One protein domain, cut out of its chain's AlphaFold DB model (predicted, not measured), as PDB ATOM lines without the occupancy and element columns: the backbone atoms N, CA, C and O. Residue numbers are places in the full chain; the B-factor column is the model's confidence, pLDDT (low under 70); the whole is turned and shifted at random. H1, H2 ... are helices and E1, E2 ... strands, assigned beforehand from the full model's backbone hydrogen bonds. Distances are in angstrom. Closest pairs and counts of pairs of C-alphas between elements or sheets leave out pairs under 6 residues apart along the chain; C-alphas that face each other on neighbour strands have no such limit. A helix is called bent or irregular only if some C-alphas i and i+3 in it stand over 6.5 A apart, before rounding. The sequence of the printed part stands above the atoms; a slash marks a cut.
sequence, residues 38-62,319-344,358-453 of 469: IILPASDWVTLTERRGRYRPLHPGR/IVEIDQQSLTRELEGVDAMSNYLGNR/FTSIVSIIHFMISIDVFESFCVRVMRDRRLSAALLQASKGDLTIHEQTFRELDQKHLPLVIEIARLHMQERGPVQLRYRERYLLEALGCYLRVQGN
ATOM      1  N   ILE A  38     252.583 275.386 159.960       61.61
ATOM      2  CA  ILE A  38     253.564 274.540 160.637       61.61
ATOM      3  C   ILE A  38     253.988 273.459 159.643       61.61
ATOM      4  O   ILE A  38     253.143 272.811 159.028       61.61
ATOM      5  N   ILE A  39     255.292 273.206 159.510       59.87
ATOM      6  CA  ILE A  39     255.856 272.376 158.427       59.87
ATOM      7  C   ILE A  39     255.367 270.912 158.461       59.87
ATOM      8  O   ILE A  39     255.451 270.189 157.470       59.87
ATOM      9  N   LEU A  40     254.819 270.468 159.595       64.02
ATOM     10  CA  LEU A  40     253.953 269.292 159.678       64.02
ATOM     11  C   LEU A  40     252.857 269.610 160.705       64.02
ATOM     12  O   LEU A  40     253.151 269.520 161.901       64.02
ATOM     13  N   PRO A  41     251.642 270.001 160.294       61.54
ATOM     14  CA  PRO A  41     250.576 270.217 161.257       61.54
ATOM     15  C   PRO A  41     250.258 268.881 161.935       61.54
ATOM     16  O   PRO A  41     250.052 267.864 161.265       61.54
ATOM     17  N   ALA A  42     250.272 268.868 163.266       68.46
ATOM     18  CA  ALA A  42     249.720 267.751 164.015       68.46
ATOM     19  C   ALA A  42     248.201 267.712 163.788       68.46
ATOM     20  O   ALA A  42     247.568 268.757 163.648       68.46
ATOM     21  N   SER A  43     247.620 266.513 163.744       72.64
ATOM     22  CA  SER A  43     246.168 266.369 163.658       72.64
ATOM     23  C   SER A  43     245.505 266.891 164.936       72.64
ATOM     24  O   SER A  43     245.921 266.556 166.045       72.64
ATOM     25  N   ASP A  44     244.443 267.670 164.765       79.47
ATOM     26  CA  ASP A  44     243.517 268.151 165.800       79.47
ATOM     27  C   ASP A  44     242.484 267.084 166.214       79.47
ATOM     28  O   ASP A  44     241.653 267.308 167.097       79.47
ATOM     29  N   TRP A  45     242.565 265.890 165.619       80.98
ATOM     30  CA  TRP A  45     241.787 264.715 165.997       80.98
ATOM     31  C   TRP A  45     242.635 263.447 166.078       80.98
ATOM     32  O   TRP A  45     243.672 263.303 165.425       80.98
ATOM     33  N   VAL A  46     242.168 262.494 166.883       83.85
ATOM     34  CA  VAL A  46     242.847 261.222 167.135       83.85
ATOM     35  C   VAL A  46     241.817 260.106 167.179       83.85
ATOM     36  O   VAL A  46     240.952 260.097 168.050       83.85
ATOM     37  N   THR A  47     241.945 259.117 166.296       85.23
ATOM     38  CA  THR A  47     241.122 257.903 166.356       85.23
ATOM     39  C   THR A  47     241.836 256.817 167.153       85.23
ATOM     40  O   THR A  47     242.945 256.387 166.816       85.23
ATOM     41  N   LEU A  48     241.195 256.371 168.227       86.41
ATOM     42  CA  LEU A  48     241.661 255.347 169.145       86.41
ATOM     43  C   LEU A  48     240.836 254.073 168.968       86.41
ATOM     44  O   LEU A  48     239.613 254.107 168.921       86.41
ATOM     45  N   THR A  49     241.523 252.939 168.947       84.94
ATOM     46  CA  THR A  49     240.917 251.610 168.959       84.94
ATOM     47  C   THR A  49     241.270 250.903 170.262       84.94
ATOM     48  O   THR A  49     242.404 250.998 170.758       84.94
ATOM     49  N   GLU A  50     240.309 250.196 170.845       82.53
ATOM     50  CA  GLU A  50     240.542 249.408 172.050       82.53
ATOM     51  C   GLU A  50     241.117 248.034 171.684       82.53
ATOM     52  O   GLU A  50     240.542 247.270 170.913       82.53
ATOM     53  N   ARG A  51     242.275 247.682 172.255       78.16
ATOM     54  CA  ARG A  51     242.851 246.337 172.122       78.16
ATOM     55  C   ARG A  51     243.319 245.816 173.469       78.16
ATOM     56  O   ARG A  51     244.249 246.369 174.057       78.16
ATOM     57  N   ARG A  52     242.739 244.693 173.914       79.59
ATOM     58  CA  ARG A  52     243.067 244.026 175.192       79.59
ATOM     59  C   ARG A  52     242.970 244.987 176.392       79.59
ATOM     60  O   ARG A  52     243.919 245.096 177.168       79.59
ATOM     61  N   GLY A  53     241.874 245.745 176.483       74.62
ATOM     62  CA  GLY A  53     241.647 246.720 177.557       74.62
ATOM     63  C   GLY A  53     242.578 247.937 177.524       74.62
ATOM     64  O   GLY A  53     242.779 248.593 178.543       74.62
ATOM     65  N   ARG A  54     243.236 248.213 176.387       80.81
ATOM     66  CA  ARG A  54     244.107 249.384 176.213       80.81
ATOM     67  C   ARG A  54     243.789 250.102 174.911       80.81
ATOM     68  O   ARG A  54     243.883 249.504 173.840       80.81
ATOM     69  N   TYR A  55     243.535 251.402 175.003       82.16
ATOM     70  CA  TYR A  55     243.384 252.274 173.842       82.16
ATOM     71  C   TYR A  55     244.723 252.513 173.146       82.16
ATOM     72  O   TYR A  55     245.759 252.742 173.785       82.16
ATOM     73  N   ARG A  56     244.708 252.435 171.815       81.84
ATOM     74  CA  ARG A  56     245.853 252.721 170.946       81.84
ATOM     75  C   ARG A  56     245.390 253.512 169.724       81.84
ATOM     76  O   ARG A  56     244.284 253.260 169.266       81.84
ATOM     77  N   PRO A  57     246.228 254.392 169.158       80.71
ATOM     78  CA  PRO A  57     245.928 255.021 167.874       80.71
ATOM     79  C   PRO A  57     245.653 253.966 166.794       80.71
ATOM     80  O   PRO A  57     246.400 252.985 166.697       80.71
ATOM     81  N   LEU A  58     244.579 254.155 166.020       73.21
ATOM     82  CA  LEU A  58     244.129 253.227 164.977       73.21
ATOM     83  C   LEU A  58     245.140 253.147 163.823       73.21
ATOM     84  O   LEU A  58     245.526 252.052 163.409       73.21
ATOM     85  N   HIS A  59     245.639 254.298 163.367       64.37
ATOM     86  CA  HIS A  59     246.697 254.384 162.366       64.37
ATOM     87  C   HIS A  59     248.004 254.840 163.020       64.37
ATOM     88  O   HIS A  59     248.039 255.910 163.628       64.37
ATOM     89  N   PRO A  60     249.112 254.086 162.895       62.86
ATOM     90  CA  PRO A  60     250.429 254.594 163.246       62.86
ATOM     91  C   PRO A  60     250.878 255.586 162.162       62.86
ATOM     92  O   PRO A  60     251.791 255.304 161.397       62.86
ATOM     93  N   GLY A  61     250.242 256.758 162.087       73.72
ATOM     94  CA  GLY A  61     250.594 257.841 161.160       73.72
ATOM     95  C   GLY A  61     251.900 258.550 161.533       73.72
ATOM     96  O   GLY A  61     252.049 259.745 161.289       73.72
ATOM     97  N   ARG A  62     252.822 257.851 162.206       86.58
ATOM     98  CA  ARG A  62     254.010 258.427 162.838       86.58
ATOM     99  C   ARG A  62     255.203 257.487 162.728       86.58
ATOM    100  O   ARG A  62     255.086 256.292 163.008       86.58
ATOM    101  N   ILE A 319     251.742 268.044 152.021       74.46
ATOM    102  CA  ILE A 319     253.022 268.708 151.777       74.46
ATOM    103  C   ILE A 319     252.806 270.203 151.942       74.46
ATOM    104  O   ILE A 319     252.073 270.818 151.172       74.46
ATOM    105  N   VAL A 320     253.459 270.755 152.955       77.07
ATOM    106  CA  VAL A 320     253.643 272.195 153.113       77.07
ATOM    107  C   VAL A 320     254.887 272.579 152.315       77.07
ATOM    108  O   VAL A 320     255.890 271.858 152.336       77.07
ATOM    109  N   GLU A 321     254.817 273.675 151.561       84.13
ATOM    110  CA  GLU A 321     256.005 274.222 150.911       84.13
ATOM    111  C   GLU A 321     256.988 274.662 152.000       84.13
ATOM    112  O   GLU A 321     256.662 275.496 152.840       84.13
ATOM    113  N   ILE A 322     258.180 274.066 152.012       89.62
ATOM    114  CA  ILE A 322     259.227 274.397 152.974       89.62
ATOM    115  C   ILE A 322     260.261 275.292 152.317       89.62
ATOM    116  O   ILE A 322     260.704 275.060 151.190       89.62
ATOM    117  N   ASP A 323     260.705 276.288 153.066       91.47
ATOM    118  CA  ASP A 323     261.790 277.161 152.671       91.47
ATOM    119  C   ASP A 323     262.784 277.341 153.825       91.47
ATOM    120  O   ASP A 323     262.574 276.909 154.959       91.47
ATOM    121  N   GLN A 324     263.928 277.953 153.527       93.39
ATOM    122  CA  GLN A 324     264.986 278.127 154.517       93.39
ATOM    123  C   GLN A 324     264.531 278.997 155.696       93.39
ATOM    124  O   GLN A 324     264.898 278.709 156.836       93.39
ATOM    125  N   GLN A 325     263.774 280.067 155.436       93.16
ATOM    126  CA  GLN A 325     263.324 280.998 156.465       93.16
ATOM    127  C   GLN A 325     262.254 280.356 157.346       93.16
ATOM    128  O   GLN A 325     262.370 280.465 158.564       93.16
ATOM    129  N   SER A 326     261.270 279.648 156.776       92.23
ATOM    130  CA  SER A 326     260.256 278.929 157.569       92.23
ATOM    131  C   SER A 326     260.879 277.871 158.482       92.23
ATOM    132  O   SER A 326     260.629 277.892 159.685       92.23
ATOM    133  N   LEU A 327     261.781 277.028 157.962       94.03
ATOM    134  CA  LEU A 327     262.499 276.029 158.767       94.03
ATOM    135  C   LEU A 327     263.351 276.661 159.876       94.03
ATOM    136  O   LEU A 327     263.415 276.128 160.983       94.03
ATOM    137  N   THR A 328     264.017 277.781 159.583       94.76
ATOM    138  CA  THR A 328     264.862 278.489 160.560       94.76
ATOM    139  C   THR A 328     264.019 279.102 161.675       94.76
ATOM    140  O   THR A 328     264.331 278.894 162.843       94.76
ATOM    141  N   ARG A 329     262.923 279.792 161.329       93.91
ATOM    142  CA  ARG A 329     262.001 280.384 162.310       93.91
ATOM    143  C   ARG A 329     261.358 279.322 163.192       93.91
ATOM    144  O   ARG A 329     261.265 279.506 164.400       93.91
ATOM    145  N   GLU A 330     260.937 278.200 162.607       92.62
ATOM    146  CA  GLU A 330     260.344 277.114 163.387       92.62
ATOM    147  C   GLU A 330     261.367 276.493 164.348       92.62
ATOM    148  O   GLU A 330     261.048 276.217 165.502       92.62
ATOM    149  N   LEU A 331     262.617 276.327 163.907       94.19
ATOM    150  CA  LEU A 331     263.697 275.828 164.754       94.19
ATOM    151  C   LEU A 331     263.996 276.771 165.934       94.19
ATOM    152  O   LEU A 331     264.157 276.300 167.056       94.19
ATOM    153  N   GLU A 332     264.035 278.083 165.693       93.96
ATOM    154  CA  GLU A 332     264.188 279.101 166.743       93.96
ATOM    155  C   GLU A 332     263.005 279.088 167.721       93.96
ATOM    156  O   GLU A 332     263.203 279.147 168.934       93.96
ATOM    157  N   GLY A 333     261.779 278.930 167.212       91.32
ATOM    158  CA  GLY A 333     260.584 278.773 168.039       91.32
ATOM    159  C   GLY A 333     260.638 277.524 168.924       91.32
ATOM    160  O   GLY A 333     260.319 277.589 170.110       91.32
ATOM    161  N   VAL A 334     261.092 276.389 168.384       92.16
ATOM    162  CA  VAL A 334     261.275 275.140 169.145       92.16
ATOM    163  C   VAL A 334     262.349 275.280 170.226       92.16
ATOM    164  O   VAL A 334     262.154 274.766 171.332       92.16
ATOM    165  N   ASP A 335     263.451 275.978 169.947       91.49
ATOM    166  CA  ASP A 335     264.489 276.264 170.945       91.49
ATOM    167  C   ASP A 335     263.944 277.152 172.076       91.49
ATOM    168  O   ASP A 335     264.052 276.802 173.256       91.49
ATOM    169  N   ALA A 336     263.237 278.234 171.733       90.09
ATOM    170  CA  ALA A 336     262.588 279.117 172.701       90.09
ATOM    171  C   ALA A 336     261.570 278.368 173.582       90.09
ATOM    172  O   ALA A 336     261.609 278.478 174.811       90.09
ATOM    173  N   MET A 337     260.710 277.537 172.983       89.53
ATOM    174  CA  MET A 337     259.751 276.700 173.716       89.53
ATOM    175  C   MET A 337     260.443 275.663 174.611       89.53
ATOM    176  O   MET A 337     259.983 275.393 175.723       89.53
ATOM    177  N   SER A 338     261.562 275.092 174.159       89.25
ATOM    178  CA  SER A 338     262.344 274.137 174.954       89.25
ATOM    179  C   SER A 338     262.932 274.803 176.196       89.25
ATOM    180  O   SER A 338     262.877 274.227 177.286       89.25
ATOM    181  N   ASN A 339     263.433 276.031 176.051       86.43
ATOM    182  CA  ASN A 339     263.931 276.839 177.162       86.43
ATOM    183  C   ASN A 339     262.805 277.215 178.135       86.43
ATOM    184  O   ASN A 339     262.992 277.111 179.346       86.43
ATOM    185  N   TYR A 340     261.622 277.563 177.623       83.05
ATOM    186  CA  TYR A 340     260.442 277.860 178.440       83.05
ATOM    187  C   TYR A 340     259.978 276.654 179.276       83.05
ATOM    188  O   TYR A 340     259.749 276.782 180.478       83.05
ATOM    189  N   LEU A 341     259.884 275.459 178.677       82.18
ATOM    190  CA  LEU A 341     259.483 274.247 179.408       82.18
ATOM    191  C   LEU A 341     260.578 273.723 180.355       82.18
ATOM    192  O   LEU A 341     260.255 273.100 181.366       82.18
ATOM    193  N   GLY A 342     261.859 273.951 180.042       73.07
ATOM    194  CA  GLY A 342     262.994 273.514 180.864       73.07
ATOM    195  C   GLY A 342     263.282 274.412 182.074       73.07
ATOM    196  O   GLY A 342     263.621 273.907 183.147       73.07
ATOM    197  N   ASN A 343     263.120 275.732 181.939       60.75
ATOM    198  CA  ASN A 343     263.457 276.713 182.972       60.75
ATOM    199  C   ASN A 343     262.233 277.088 183.820       60.75
ATOM    200  O   ASN A 343     261.670 278.168 183.685       60.75
ATOM    201  N   ARG A 344     261.842 276.219 184.760       48.16
ATOM    202  CA  ARG A 344     260.849 276.569 185.800       48.16
ATOM    203  C   ARG A 344     261.430 277.181 187.077       48.16
ATOM    204  O   ARG A 344     260.681 277.411 188.021       48.16
ATOM    205  N   PHE A 358     247.761 278.764 180.696       67.19
ATOM    206  CA  PHE A 358     247.401 277.383 181.023       67.19
ATOM    207  C   PHE A 358     246.196 277.281 181.977       67.19
ATOM    208  O   PHE A 358     246.055 276.261 182.664       67.19
ATOM    209  N   THR A 359     245.360 278.316 182.105       69.17
ATOM    210  CA  THR A 359     244.085 278.227 182.839       69.17
ATOM    211  C   THR A 359     242.937 277.739 181.955       69.17
ATOM    212  O   THR A 359     242.073 277.014 182.444       69.17
ATOM    213  N   SER A 360     242.967 278.030 180.650       82.01
ATOM    214  CA  SER A 360     241.971 277.552 179.688       82.01
ATOM    215  C   SER A 360     242.362 276.205 179.079       82.01
ATOM    216  O   SER A 360     243.465 276.038 178.553       82.01
ATOM    217  N   ILE A 361     241.432 275.242 179.085       83.96
ATOM    218  CA  ILE A 361     241.621 273.944 178.415       83.96
ATOM    219  C   ILE A 361     241.844 274.103 176.909       83.96
ATOM    220  O   ILE A 361     242.617 273.353 176.322       83.96
ATOM    221  N   VAL A 362     241.230 275.122 176.299       85.04
ATOM    222  CA  VAL A 362     241.403 275.433 174.878       85.04
ATOM    223  C   VAL A 362     242.854 275.812 174.607       85.04
ATOM    224  O   VAL A 362     243.502 275.189 173.773       85.04
ATOM    225  N   SER A 363     243.401 276.763 175.367       85.74
ATOM    226  CA  SER A 363     244.797 277.194 175.236       85.74
ATOM    227  C   SER A 363     245.780 276.047 175.474       85.74
ATOM    228  O   SER A 363     246.770 275.923 174.753       85.74
ATOM    229  N   ILE A 364     245.489 275.176 176.448       88.02
ATOM    230  CA  ILE A 364     246.276 273.965 176.704       88.02
ATOM    231  C   ILE A 364     246.262 273.050 175.478       88.02
ATOM    232  O   ILE A 364     247.327 272.644 175.025       88.02
ATOM    233  N   ILE A 365     245.091 272.728 174.924       88.45
ATOM    234  CA  ILE A 365     244.996 271.800 173.791       88.45
ATOM    235  C   ILE A 365     245.649 272.386 172.540       88.45
ATOM    236  O   ILE A 365     246.431 271.683 171.904       88.45
ATOM    237  N   HIS A 366     245.425 273.668 172.236       87.01
ATOM    238  CA  HIS A 366     246.109 274.361 171.135       87.01
ATOM    239  C   HIS A 366     247.626 274.272 171.266       87.01
ATOM    240  O   HIS A 366     248.316 273.909 170.313       87.01
ATOM    241  N   PHE A 367     248.153 274.518 172.466       87.20
ATOM    242  CA  PHE A 367     249.579 274.354 172.730       87.20
ATOM    243  C   PHE A 367     250.032 272.893 172.577       87.20
ATOM    244  O   PHE A 367     251.094 272.614 172.030       87.20
ATOM    245  N   MET A 368     249.224 271.925 173.010       89.96
ATOM    246  CA  MET A 368     249.536 270.501 172.856       89.96
ATOM    247  C   MET A 368     249.521 270.029 171.400       89.96
ATOM    248  O   MET A 368     250.281 269.121 171.057       89.96
ATOM    249  N   ILE A 369     248.672 270.616 170.559       87.85
ATOM    250  CA  ILE A 369     248.660 270.392 169.112       87.85
ATOM    251  C   ILE A 369     249.911 271.025 168.494       87.85
ATOM    252  O   ILE A 369     250.613 270.352 167.741       87.85
ATOM    253  N   SER A 370     250.258 272.263 168.868       84.63
ATOM    254  CA  SER A 370     251.416 272.968 168.297       84.63
ATOM    255  C   SER A 370     252.750 272.270 168.582       84.63
ATOM    256  O   SER A 370     253.621 272.235 167.712       84.63
ATOM    257  N   ILE A 371     252.897 271.646 169.757       86.95
ATOM    258  CA  ILE A 371     254.080 270.837 170.097       86.95
ATOM    259  C   ILE A 371     253.902 269.341 169.804       86.95
ATOM    260  O   ILE A 371     254.769 268.554 170.176       86.95
ATOM    261  N   ASP A 372     252.807 268.928 169.159       87.49
ATOM    262  CA  ASP A 372     252.563 267.552 168.708       87.49
ATOM    263  C   ASP A 372     252.560 266.486 169.835       87.49
ATOM    264  O   ASP A 372     253.111 265.387 169.715       87.49
ATOM    265  N   VAL A 373     251.923 266.802 170.969       90.72
ATOM    266  CA  VAL A 373     251.706 265.866 172.096       90.72
ATOM    267  C   VAL A 373     250.244 265.451 172.278       90.72
ATOM    268  O   VAL A 373     249.971 264.574 173.106       90.72
ATOM    269  N   PHE A 374     249.317 266.011 171.496       90.84
ATOM    270  CA  PHE A 374     247.872 265.778 171.619       90.84
ATOM    271  C   PHE A 374     247.464 264.296 171.494       90.84
ATOM    272  O   PHE A 374     246.748 263.789 172.357       90.84
ATOM    273  N   GLU A 375     248.003 263.545 170.519       89.14
ATOM    274  CA  GLU A 375     247.752 262.092 170.381       89.14
ATOM    275  C   GLU A 375     248.105 261.330 171.664       89.14
ATOM    276  O   GLU A 375     247.317 260.547 172.201       89.14
ATOM    277  N   SER A 376     249.306 261.578 172.185       90.43
ATOM    278  CA  SER A 376     249.797 260.887 173.378       90.43
ATOM    279  C   SER A 376     249.025 261.270 174.643       90.43
ATOM    280  O   SER A 376     248.899 260.450 175.557       90.43
ATOM    281  N   PHE A 377     248.483 262.486 174.679       92.53
ATOM    282  CA  PHE A 377     247.601 262.953 175.736       92.53
ATOM    283  C   PHE A 377     246.240 262.275 175.686       92.53
ATOM    284  O   PHE A 377     245.817 261.742 176.709       92.53
ATOM    285  N   CYS A 378     245.612 262.181 174.513       91.27
ATOM    286  CA  CYS A 378     244.360 261.445 174.335       91.27
ATOM    287  C   CYS A 378     244.500 259.994 174.823       91.27
ATOM    288  O   CYS A 378     243.675 259.494 175.585       91.27
ATOM    289  N   VAL A 379     245.617 259.332 174.494       90.30
ATOM    290  CA  VAL A 379     245.920 257.983 175.006       90.30
ATOM    291  C   VAL A 379     246.069 257.956 176.533       90.30
ATOM    292  O   VAL A 379     245.704 256.959 177.152       90.30
ATOM    293  N   ARG A 380     246.628 259.002 177.158       91.98
ATOM    294  CA  ARG A 380     246.773 259.090 178.622       91.98
ATOM    295  C   ARG A 380     245.431 259.324 179.305       91.98
ATOM    296  O   ARG A 380     245.149 258.634 180.278       91.98
ATOM    297  N   VAL A 381     244.610 260.228 178.775       91.43
ATOM    298  CA  VAL A 381     243.244 260.495 179.249       91.43
ATOM    299  C   VAL A 381     242.426 259.206 179.255       91.43
ATOM    300  O   VAL A 381     241.828 258.862 180.268       91.43
ATOM    301  N   MET A 382     242.505 258.414 178.184       89.23
ATOM    302  CA  MET A 382     241.781 257.142 178.076       89.23
ATOM    303  C   MET A 382     242.294 256.023 179.002       89.23
ATOM    304  O   MET A 382     241.695 254.951 179.054       89.23
ATOM    305  N   ARG A 383     243.401 256.226 179.733       88.86
ATOM    306  CA  ARG A 383     243.830 255.304 180.805       88.86
ATOM    307  C   ARG A 383     243.165 255.613 182.138       88.86
ATOM    308  O   ARG A 383     243.129 254.734 182.998       88.86
ATOM    309  N   ASP A 384     242.670 256.834 182.320       89.84
ATOM    310  CA  ASP A 384     241.900 257.193 183.501       89.84
ATOM    311  C   ASP A 384     240.480 256.627 183.371       89.84
ATOM    312  O   ASP A 384     239.778 256.873 182.389       89.84
ATOM    313  N   ARG A 385     240.049 255.832 184.356       86.33
ATOM    314  CA  ARG A 385     238.741 255.159 184.315       86.33
ATOM    315  C   ARG A 385     237.565 256.134 184.368       86.33
ATOM    316  O   ARG A 385     236.523 255.839 183.796       86.33
ATOM    317  N   ARG A 386     237.714 257.272 185.053       86.69
ATOM    318  CA  ARG A 386     236.644 258.270 185.206       86.69
ATOM    319  C   ARG A 386     236.448 259.021 183.894       86.69
ATOM    320  O   ARG A 386     235.321 259.160 183.436       86.69
ATOM    321  N   LEU A 387     237.551 259.430 183.264       87.22
ATOM    322  CA  LEU A 387     237.514 260.142 181.986       87.22
ATOM    323  C   LEU A 387     237.156 259.228 180.816       87.22
ATOM    324  O   LEU A 387     236.343 259.612 179.985       87.22
ATOM    325  N   SER A 388     237.707 258.013 180.757       86.61
ATOM    326  CA  SER A 388     237.331 257.053 179.712       86.61
ATOM    327  C   SER A 388     235.846 256.707 179.773       86.61
ATOM    328  O   SER A 388     235.198 256.739 178.738       86.61
ATOM    329  N   ALA A 389     235.269 256.464 180.956       83.42
ATOM    330  CA  ALA A 389     233.829 256.232 181.081       83.42
ATOM    331  C   ALA A 389     232.995 257.427 180.588       83.42
ATOM    332  O   ALA A 389     232.018 257.223 179.872       83.42
ATOM    333  N   ALA A 390     233.403 258.658 180.918       81.49
ATOM    334  CA  ALA A 390     232.732 259.871 180.446       81.49
ATOM    335  C   ALA A 390     232.825 260.035 178.915       81.49
ATOM    336  O   ALA A 390     231.834 260.359 178.271       81.49
ATOM    337  N   LEU A 391     233.989 259.754 178.319       81.46
ATOM    338  CA  LEU A 391     234.211 259.874 176.873       81.46
ATOM    339  C   LEU A 391     233.582 258.726 176.064       81.46
ATOM    340  O   LEU A 391     233.181 258.928 174.923       81.46
ATOM    341  N   LEU A 392     233.474 257.521 176.634       75.80
ATOM    342  CA  LEU A 392     232.908 256.343 175.960       75.80
ATOM    343  C   LEU A 392     231.383 256.329 175.930       75.80
ATOM    344  O   LEU A 392     230.815 255.707 175.037       75.80
ATOM    345  N   GLN A 393     230.704 257.031 176.846       64.79
ATOM    346  CA  GLN A 393     229.255 257.236 176.715       64.79
ATOM    347  C   GLN A 393     228.890 257.889 175.365       64.79
ATOM    348  O   GLN A 393     227.759 257.735 174.910       64.79
ATOM    349  N   ALA A 394     229.855 258.523 174.684       59.54
ATOM    350  CA  ALA A 394     229.686 259.134 173.373       59.54
ATOM    351  C   ALA A 394     229.953 258.212 172.156       59.54
ATOM    352  O   ALA A 394     229.625 258.621 171.043       59.54
ATOM    353  N   SER A 395     230.518 256.995 172.281       54.69
ATOM    354  CA  SER A 395     230.763 256.148 171.090       54.69
ATOM    355  C   SER A 395     230.771 254.626 171.324       54.69
ATOM    356  O   SER A 395     231.242 254.116 172.338       54.69
ATOM    357  N   LYS A 396     230.269 253.872 170.331       58.16
ATOM    358  CA  LYS A 396     230.436 252.413 170.209       58.16
ATOM    359  C   LYS A 396     231.454 252.122 169.096       58.16
ATOM    360  O   LYS A 396     231.152 252.378 167.936       58.16
ATOM    361  N   GLY A 397     232.616 251.551 169.428       73.13
ATOM    362  CA  GLY A 397     233.643 251.144 168.455       73.13
ATOM    363  C   GLY A 397     234.923 251.981 168.521       73.13
ATOM    364  O   GLY A 397     235.384 252.315 169.611       73.13
ATOM    365  N   ASP A 398     235.515 252.284 167.360       77.56
ATOM    366  CA  ASP A 398     236.662 253.193 167.277       77.56
ATOM    367  C   ASP A 398     236.241 254.603 167.733       77.56
ATOM    368  O   ASP A 398     235.236 255.156 167.284       77.56
ATOM    369  N   LEU A 399     236.998 255.180 168.665       82.76
ATOM    370  CA  LEU A 399     236.708 256.466 169.292       82.76
ATOM    371  C   LEU A 399     237.560 257.556 168.648       82.76
ATOM    372  O   LEU A 399     238.777 257.568 168.833       82.76
ATOM    373  N   THR A 400     236.937 258.495 167.942       85.19
ATOM    374  CA  THR A 400     237.621 259.701 167.458       85.19
ATOM    375  C   THR A 400     237.446 260.829 168.465       85.19
ATOM    376  O   THR A 400     236.332 261.276 168.719       85.19
ATOM    377  N   ILE A 401     238.556 261.272 169.051       85.51
ATOM    378  CA  ILE A 401     238.608 262.401 169.979       85.51
ATOM    379  C   ILE A 401     239.066 263.623 169.192       85.51
ATOM    380  O   ILE A 401     240.154 263.608 168.615       85.51
ATOM    381  N   HIS A 402     238.244 264.666 169.190       86.03
ATOM    382  CA  HIS A 402     238.562 265.965 168.608       86.03
ATOM    383  C   HIS A 402     238.938 266.959 169.713       86.03
ATOM    384  O   HIS A 402     238.602 266.752 170.882       86.03
ATOM    385  N   GLU A 403     239.588 268.071 169.364       84.18
ATOM    386  CA  GLU A 403     239.769 269.193 170.297       84.18
ATOM    387  C   GLU A 403     238.435 269.605 170.952       84.18
ATOM    388  O   GLU A 403     238.371 269.824 172.165       84.18
ATOM    389  N   GLN A 404     237.361 269.679 170.157       84.05
ATOM    390  CA  GLN A 404     236.032 270.105 170.603       84.05
ATOM    391  C   GLN A 404     235.466 269.197 171.704       84.05
ATOM    392  O   GLN A 404     234.805 269.696 172.611       84.05
ATOM    393  N   THR A 405     235.819 267.906 171.713       84.08
ATOM    394  CA  THR A 405     235.366 266.937 172.724       84.08
ATOM    395  C   THR A 405     235.726 267.366 174.151       84.08
ATOM    396  O   THR A 405     234.984 267.103 175.092       84.08
ATOM    397  N   PHE A 406     236.850 268.063 174.338       84.20
ATOM    398  CA  PHE A 406     237.262 268.552 175.657       84.20
ATOM    399  C   PHE A 406     236.610 269.882 176.048       84.20
ATOM    400  O   PHE A 406     236.604 270.226 177.229       84.20
ATOM    401  N   ARG A 407     236.072 270.632 175.078       80.26
ATOM    402  CA  ARG A 407     235.323 271.874 175.327       80.26
ATOM    403  C   ARG A 407     233.911 271.588 175.833       80.26
ATOM    404  O   ARG A 407     233.381 272.364 176.616       80.26
ATOM    405  N   GLU A 408     233.338 270.474 175.393       81.71
ATOM    406  CA  GLU A 408     231.994 270.006 175.756       81.71
ATOM    407  C   GLU A 408     231.974 269.186 177.054       81.71
ATOM    408  O   GLU A 408     230.922 268.735 177.497       81.71
ATOM    409  N   LEU A 409     233.135 268.973 177.677       81.66
ATOM    410  CA  LEU A 409     233.250 268.156 178.874       81.66
ATOM    411  C   LEU A 409     232.647 268.860 180.099       81.66
ATOM    412  O   LEU A 409     232.932 270.029 180.361       81.66
ATOM    413  N   ASP A 410     231.890 268.114 180.909       81.01
ATOM    414  CA  ASP A 410     231.296 268.626 182.146       81.01
ATOM    415  C   ASP A 410     232.320 269.315 183.065       81.01
ATOM    416  O   ASP A 410     233.432 268.813 183.285       81.01
ATOM    417  N   GLN A 411     231.885 270.388 183.741       82.57
ATOM    418  CA  GLN A 411     232.687 271.116 184.738       82.57
ATOM    419  C   GLN A 411     233.277 270.202 185.827       82.57
ATOM    420  O   GLN A 411     234.326 270.507 186.390       82.57
ATOM    421  N   LYS A 412     232.642 269.055 186.099       85.49
ATOM    422  CA  LYS A 412     233.115 268.044 187.055       85.49
ATOM    423  C   LYS A 412     234.433 267.380 186.638       85.49
ATOM    424  O   LYS A 412     235.251 267.061 187.497       85.49
ATOM    425  N   HIS A 413     234.631 267.135 185.345       86.83
ATOM    426  CA  HIS A 413     235.801 266.420 184.825       86.83
ATOM    427  C   HIS A 413     236.909 267.372 184.353       86.83
ATOM    428  O   HIS A 413     238.076 266.978 184.309       86.83
ATOM    429  N   LEU A 414     236.566 268.628 184.050       87.37
ATOM    430  CA  LEU A 414     237.490 269.639 183.537       87.37
ATOM    431  C   LEU A 414     238.762 269.840 184.400       87.37
ATOM    432  O   LEU A 414     239.853 269.833 183.823       87.37
ATOM    433  N   PRO A 415     238.701 269.935 185.748       88.79
ATOM    434  CA  PRO A 415     239.905 270.079 186.572       88.79
ATOM    435  C   PRO A 415     240.878 268.903 186.430       88.79
ATOM    436  O   PRO A 415     242.087 269.108 186.328       88.79
ATOM    437  N   LEU A 416     240.348 267.676 186.354       90.27
ATOM    438  CA  LEU A 416     241.147 266.460 186.205       90.27
ATOM    439  C   LEU A 416     241.843 266.412 184.837       90.27
ATOM    440  O   LEU A 416     243.013 266.043 184.743       90.27
ATOM    441  N   VAL A 417     241.153 266.828 183.770       91.15
ATOM    442  CA  VAL A 417     241.748 266.920 182.427       91.15
ATOM    443  C   VAL A 417     242.876 267.948 182.395       91.15
ATOM    444  O   VAL A 417     243.945 267.653 181.859       91.15
ATOM    445  N   ILE A 418     242.677 269.123 183.002       90.00
ATOM    446  CA  ILE A 418     243.703 270.173 183.087       90.00
ATOM    447  C   ILE A 418     244.931 269.676 183.862       90.00
ATOM    448  O   ILE A 418     246.064 269.916 183.437       90.00
ATOM    449  N   GLU A 419     244.735 268.960 184.970       90.43
ATOM    450  CA  GLU A 419     245.827 268.371 185.752       90.43
ATOM    451  C   GLU A 419     246.631 267.351 184.929       90.43
ATOM    452  O   GLU A 419     247.856 267.470 184.816       90.43
ATOM    453  N   ILE A 420     245.946 266.398 184.283       92.49
ATOM    454  CA  ILE A 420     246.582 265.395 183.419       92.49
ATOM    455  C   ILE A 420     247.323 266.069 182.265       92.49
ATOM    456  O   ILE A 420     248.443 265.667 181.948       92.49
ATOM    457  N   ALA A 421     246.735 267.095 181.647       91.57
ATOM    458  CA  ALA A 421     247.354 267.819 180.546       91.57
ATOM    459  C   ALA A 421     248.636 268.533 180.993       91.57
ATOM    460  O   ALA A 421     249.671 268.395 180.341       91.57
ATOM    461  N   ARG A 422     248.614 269.226 182.141       89.32
ATOM    462  CA  ARG A 422     249.796 269.895 182.712       89.32
ATOM    463  C   ARG A 422     250.920 268.910 183.012       89.32
ATOM    464  O   ARG A 422     252.055 269.150 182.598       89.32
ATOM    465  N   LEU A 423     250.610 267.802 183.686       90.89
ATOM    466  CA  LEU A 423     251.594 266.762 183.991       90.89
ATOM    467  C   LEU A 423     252.155 266.136 182.706       90.89
ATOM    468  O   LEU A 423     253.360 265.942 182.562       90.89
ATOM    469  N   HIS A 424     251.288 265.881 181.726       92.76
ATOM    470  CA  HIS A 424     251.690 265.313 180.443       92.76
ATOM    471  C   HIS A 424     252.588 266.249 179.636       92.76
ATOM    472  O   HIS A 424     253.591 265.797 179.091       92.76
ATOM    473  N   MET A 425     252.284 267.547 179.593       90.14
ATOM    474  CA  MET A 425     253.142 268.543 178.947       90.14
ATOM    475  C   MET A 425     254.518 268.630 179.614       90.14
ATOM    476  O   MET A 425     255.517 268.723 178.909       90.14
ATOM    477  N   GLN A 426     254.592 268.541 180.945       89.12
ATOM    478  CA  GLN A 426     255.870 268.555 181.669       89.12
ATOM    479  C   GLN A 426     256.724 267.315 181.373       89.12
ATOM    480  O   GLN A 426     257.929 267.429 181.161       89.12
ATOM    481  N   GLU A 427     256.111 266.133 181.317       91.25
ATOM    482  CA  GLU A 427     256.831 264.879 181.075       91.25
ATOM    483  C   GLU A 427     257.196 264.673 179.594       91.25
ATOM    484  O   GLU A 427     258.287 264.195 179.274       91.25
ATOM    485  N   ARG A 428     256.274 264.985 178.674       91.91
ATOM    486  CA  ARG A 428     256.403 264.672 177.239       91.91
ATOM    487  C   ARG A 428     256.795 265.858 176.376       91.91
ATOM    488  O   ARG A 428     257.484 265.635 175.383       91.91
ATOM    489  N   GLY A 429     256.420 267.080 176.746       91.96
ATOM    490  CA  GLY A 429     256.719 268.289 175.976       91.96
ATOM    491  C   GLY A 429     258.213 268.452 175.676       91.96
ATOM    492  O   GLY A 429     258.575 268.508 174.502       91.96
ATOM    493  N   PRO A 430     259.114 268.400 176.679       92.25
ATOM    494  CA  PRO A 430     260.555 268.517 176.440       92.25
ATOM    495  C   PRO A 430     261.122 267.427 175.522       92.25
ATOM    496  O   PRO A 430     262.056 267.668 174.759       92.25
ATOM    497  N   VAL A 431     260.578 266.207 175.589       92.29
ATOM    498  CA  VAL A 431     261.008 265.100 174.724       92.29
ATOM    499  C   VAL A 431     260.555 265.344 173.286       92.29
ATOM    500  O   VAL A 431     261.356 265.198 172.362       92.29
ATOM    501  N   GLN A 432     259.300 265.754 173.104       92.43
ATOM    502  CA  GLN A 432     258.717 265.982 171.787       92.43
ATOM    503  C   GLN A 432     259.346 267.188 171.081       92.43
ATOM    504  O   GLN A 432     259.663 267.095 169.898       92.43
ATOM    505  N   LEU A 433     259.648 268.269 171.805       93.44
ATOM    506  CA  LEU A 433     260.379 269.413 171.248       93.44
ATOM    507  C   LEU A 433     261.785 269.023 170.777       93.44
ATOM    508  O   LEU A 433     262.185 269.387 169.676       93.44
ATOM    509  N   ARG A 434     262.510 268.185 171.534       94.21
ATOM    510  CA  ARG A 434     263.808 267.645 171.081       94.21
ATOM    511  C   ARG A 434     263.673 266.783 169.827       94.21
ATOM    512  O   ARG A 434     264.576 266.773 168.994       94.21
ATOM    513  N   TYR A 435     262.588 266.024 169.695       94.32
ATOM    514  CA  TYR A 435     262.314 265.259 168.479       94.32
ATOM    515  C   TYR A 435     262.006 266.172 167.295       94.32
ATOM    516  O   TYR A 435     262.574 265.970 166.219       94.32
ATOM    517  N   ARG A 436     261.199 267.215 167.516       93.21
ATOM    518  CA  ARG A 436     260.897 268.236 166.514       93.21
ATOM    519  C   ARG A 436     262.163 268.942 166.038       93.21
ATOM    520  O   ARG A 436     262.402 268.976 164.837       93.21
ATOM    521  N   GLU A 437     263.015 269.396 166.955       95.15
ATOM    522  CA  GLU A 437     264.312 270.015 166.648       95.15
ATOM    523  C   GLU A 437     265.159 269.112 165.737       95.15
ATOM    524  O   GLU A 437     265.631 269.536 164.683       95.15
ATOM    525  N   ARG A 438     265.312 267.828 166.091       96.34
ATOM    526  CA  ARG A 438     266.119 266.875 165.307       96.34
ATOM    527  C   ARG A 438     265.568 266.650 163.906       96.34
ATOM    528  O   ARG A 438     266.363 266.527 162.973       96.34
ATOM    529  N   TYR A 439     264.246 266.567 163.772       95.32
ATOM    530  CA  TYR A 439     263.588 266.450 162.476       95.32
ATOM    531  C   TYR A 439     263.789 267.715 161.636       95.32
ATOM    532  O   TYR A 439     264.226 267.616 160.492       95.32
ATOM    533  N   LEU A 440     263.545 268.898 162.211       95.40
ATOM    534  CA  LEU A 440     263.714 270.178 161.521       95.40
ATOM    535  C   LEU A 440     265.156 270.376 161.050       95.40
ATOM    536  O   LEU A 440     265.378 270.792 159.919       95.40
ATOM    537  N   LEU A 441     266.145 270.004 161.867       97.34
ATOM    538  CA  LEU A 441     267.557 270.057 161.484       97.34
ATOM    539  C   LEU A 441     267.902 269.103 160.332       97.34
ATOM    540  O   LEU A 441     268.718 269.444 159.473       97.34
ATOM    541  N   GLU A 442     267.288 267.920 160.292       96.56
ATOM    542  CA  GLU A 442     267.447 266.974 159.183       96.56
ATOM    543  C   GLU A 442     266.807 267.511 157.894       96.56
ATOM    544  O   GLU A 442     267.436 267.497 156.831       96.56
ATOM    545  N   ALA A 443     265.584 268.036 157.995       95.49
ATOM    546  CA  ALA A 443     264.864 268.656 156.888       95.49
ATOM    547  C   ALA A 443     265.619 269.877 156.342       95.49
ATOM    548  O   ALA A 443     265.821 269.981 155.131       95.49
ATOM    549  N   LEU A 444     266.129 270.738 157.226       96.55
ATOM    550  CA  LEU A 444     266.955 271.893 156.879       96.55
ATOM    551  C   LEU A 444     268.234 271.472 156.156       96.55
ATOM    552  O   LEU A 444     268.545 272.004 155.091       96.55
ATOM    553  N   GLY A 445     268.947 270.468 156.673       96.91
ATOM    554  CA  GLY A 445     270.130 269.920 156.011       96.91
ATOM    555  C   GLY A 445     269.838 269.422 154.591       96.91
ATOM    556  O   GLY A 445     270.617 269.689 153.666       96.91
ATOM    557  N   CYS A 446     268.718 268.721 154.398       96.04
ATOM    558  CA  CYS A 446     268.280 268.241 153.085       96.04
ATOM    559  C   CYS A 446     267.897 269.390 152.151       96.04
ATOM    560  O   CYS A 446     268.358 269.429 151.009       96.04
ATOM    561  N   TYR A 447     267.122 270.355 152.642       95.72
ATOM    562  CA  TYR A 447     266.681 271.510 151.869       95.72
ATOM    563  C   TYR A 447     267.864 272.333 151.345       95.72
ATOM    564  O   TYR A 447     267.969 272.601 150.146       95.72
ATOM    565  N   LEU A 448     268.830 272.647 152.214       95.45
ATOM    566  CA  LEU A 448     270.025 273.413 151.845       95.45
ATOM    567  C   LEU A 448     270.875 272.713 150.775       95.45
ATOM    568  O   LEU A 448     271.531 273.380 149.963       95.45
ATOM    569  N   ARG A 449     270.867 271.374 150.756       93.49
ATOM    570  CA  ARG A 449     271.554 270.562 149.743       93.49
ATOM    571  C   ARG A 449     270.855 270.628 148.394       93.49
ATOM    572  O   ARG A 449     271.520 270.899 147.398       93.49
ATOM    573  N   VAL A 450     269.538 270.437 148.372       91.68
ATOM    574  CA  VAL A 450     268.739 270.530 147.141       91.68
ATOM    575  C   VAL A 450     268.864 271.927 146.528       91.68
ATOM    576  O   VAL A 450     269.149 272.057 145.341       91.68
ATOM    577  N   GLN A 451     268.783 272.975 147.354       86.58
ATOM    578  CA  GLN A 451     268.959 274.360 146.914       86.58
ATOM    579  C   GLN A 451     270.346 274.618 146.295       86.58
ATOM    580  O   GLN A 451     270.472 275.442 145.398       86.58
ATOM    581  N   GLY A 452     271.400 273.947 146.776       77.89
ATOM    582  CA  GLY A 452     272.753 274.090 146.221       77.89
ATOM    583  C   GLY A 452     272.867 273.519 144.812       77.89
ATOM    584  O   GLY A 452     273.390 274.192 143.930       77.89
ATOM    585  N   ASN A 453     272.298 272.333 144.590       70.12
ATOM    586  CA  ASN A 453     272.325 271.676 143.284       70.12
ATOM    587  C   ASN A 453     271.579 272.490 142.211       70.12
ATOM    588  O   ASN A 453     272.009 272.529 141.063       70.12
TER     589      ASN A 453
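Overview. This is residues 38 to 62, 319 to 344 and 358 to 453 of the 469 residues of an uncharacterized protein of Fonsecaea pedrosoi CBS 271.37 (UniProt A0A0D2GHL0). A long bent helix, H6, runs along the domain: its first arm, H6a, packs on a head made of short helices and a small sheet, and its second arm, H6b, runs away from that head side by side with H1. In the head, H3 sits between H6a and one face of the sheet, H2 packs on H6a with the short H5 next to H2, and H4 is near H3. The printed part has 147 residues with six named helices and three named strands, in the order E1 E2 H1 H2 H3 H4 E3 H5 H6; the sheet runs E2 - E1 - E3, all antiparallel, and the class is mostly helix. It is only just compact, close to loose, with a radius of gyration of the C-alphas of 17.3 A, and elongated, spanning 56 by 35 by 24 A.

Along the chain. Find C-alpha 45 at (241.787, 264.715, 165.997); from there E1, residues 45 to 51, runs 19.4 A, and E2 follows at residues 54 to 57. After the first cut, look for C-alpha 324 at (264.986, 278.127, 154.517), where H1, residues 324 to 342, begins its 26.8 A. After the second cut come H2, residues 361 to 370, 14.1 A long, H3, residues 374 to 381, H4, residues 385 to 392, E3, residues 399 to 402, and H5, residues 403 to 407. H6, residues 414 to 453, was assigned as one helix by its hydrogen bonds but is bent, with C-alphas 427 and 430 7.0 A apart: H6a, residues 414 to 427, is 20.1 A long, and H6b, residues 430 to 453, runs 35.3 A to C-alpha 453 at (272.325, 271.676, 143.284).

Arrangement. The arms H6a and H6b stand at a steep tilt of 57 degrees; taken together they are the hub, touching three other helices. H6b touches H1, opposite ways at a shallow tilt of 17 degrees, closest at the C-alphas of Ser 338 and Pro 430, 6.1 A. H6a touches H2, the same way at a shallow tilt of 29 degrees, closest at the C-alphas of Ile 361 and Ile 418, 6.4 A. H6a touches H3 at a steep tilt of 59 degrees, closest at the C-alphas of Phe 377 and His 424, 6.7 A. Helix packing is only just mostly aligned, 2 of 3 tilted pairs being shallow. H3 is on the sheet at a height of 7.9 A, over E1, slantwise at 42 degrees on the local plane. H5 touches H2, with the C-alphas of Ile 365 and Glu 403 closest at 6.8 A; H4 is close to H3 but not clearly touching, with the C-alphas of Val 381 and Leu 387 closest at 6.4 A. Look at the staggered pairing of E1: residues 45 to 48 pair with E3, N 46 and O 401 being 2.9 A apart, and residues 48 to 51 pair with E2 in a hairpin, N 49 and O 56 being 2.8 A apart. Every O i to N i+4 pair is within hydrogen-bond range in H1, H2, H3, H4, H6a and H6b; in H5 it is 0 of 1, beside 2 of 2 O i to N i+3 pairs.

Size, cuts and confidence. The two C-alphas farthest apart, those of Lys 412 and Asn 453, are 58.9 A apart. Residues 63 to 318 and 345 to 357 are not printed; the gaps are 15.1 A from C-alpha 62 to 319 and 14.3 A from C-alpha 344 to 358. Of the links that are printed whole, none is long. The mean pLDDT of the printed part is 84.8; it is under 70 at residues 38 to 42, 59 to 60, 343 to 344, 358 to 359 and 393 to 396 of this model.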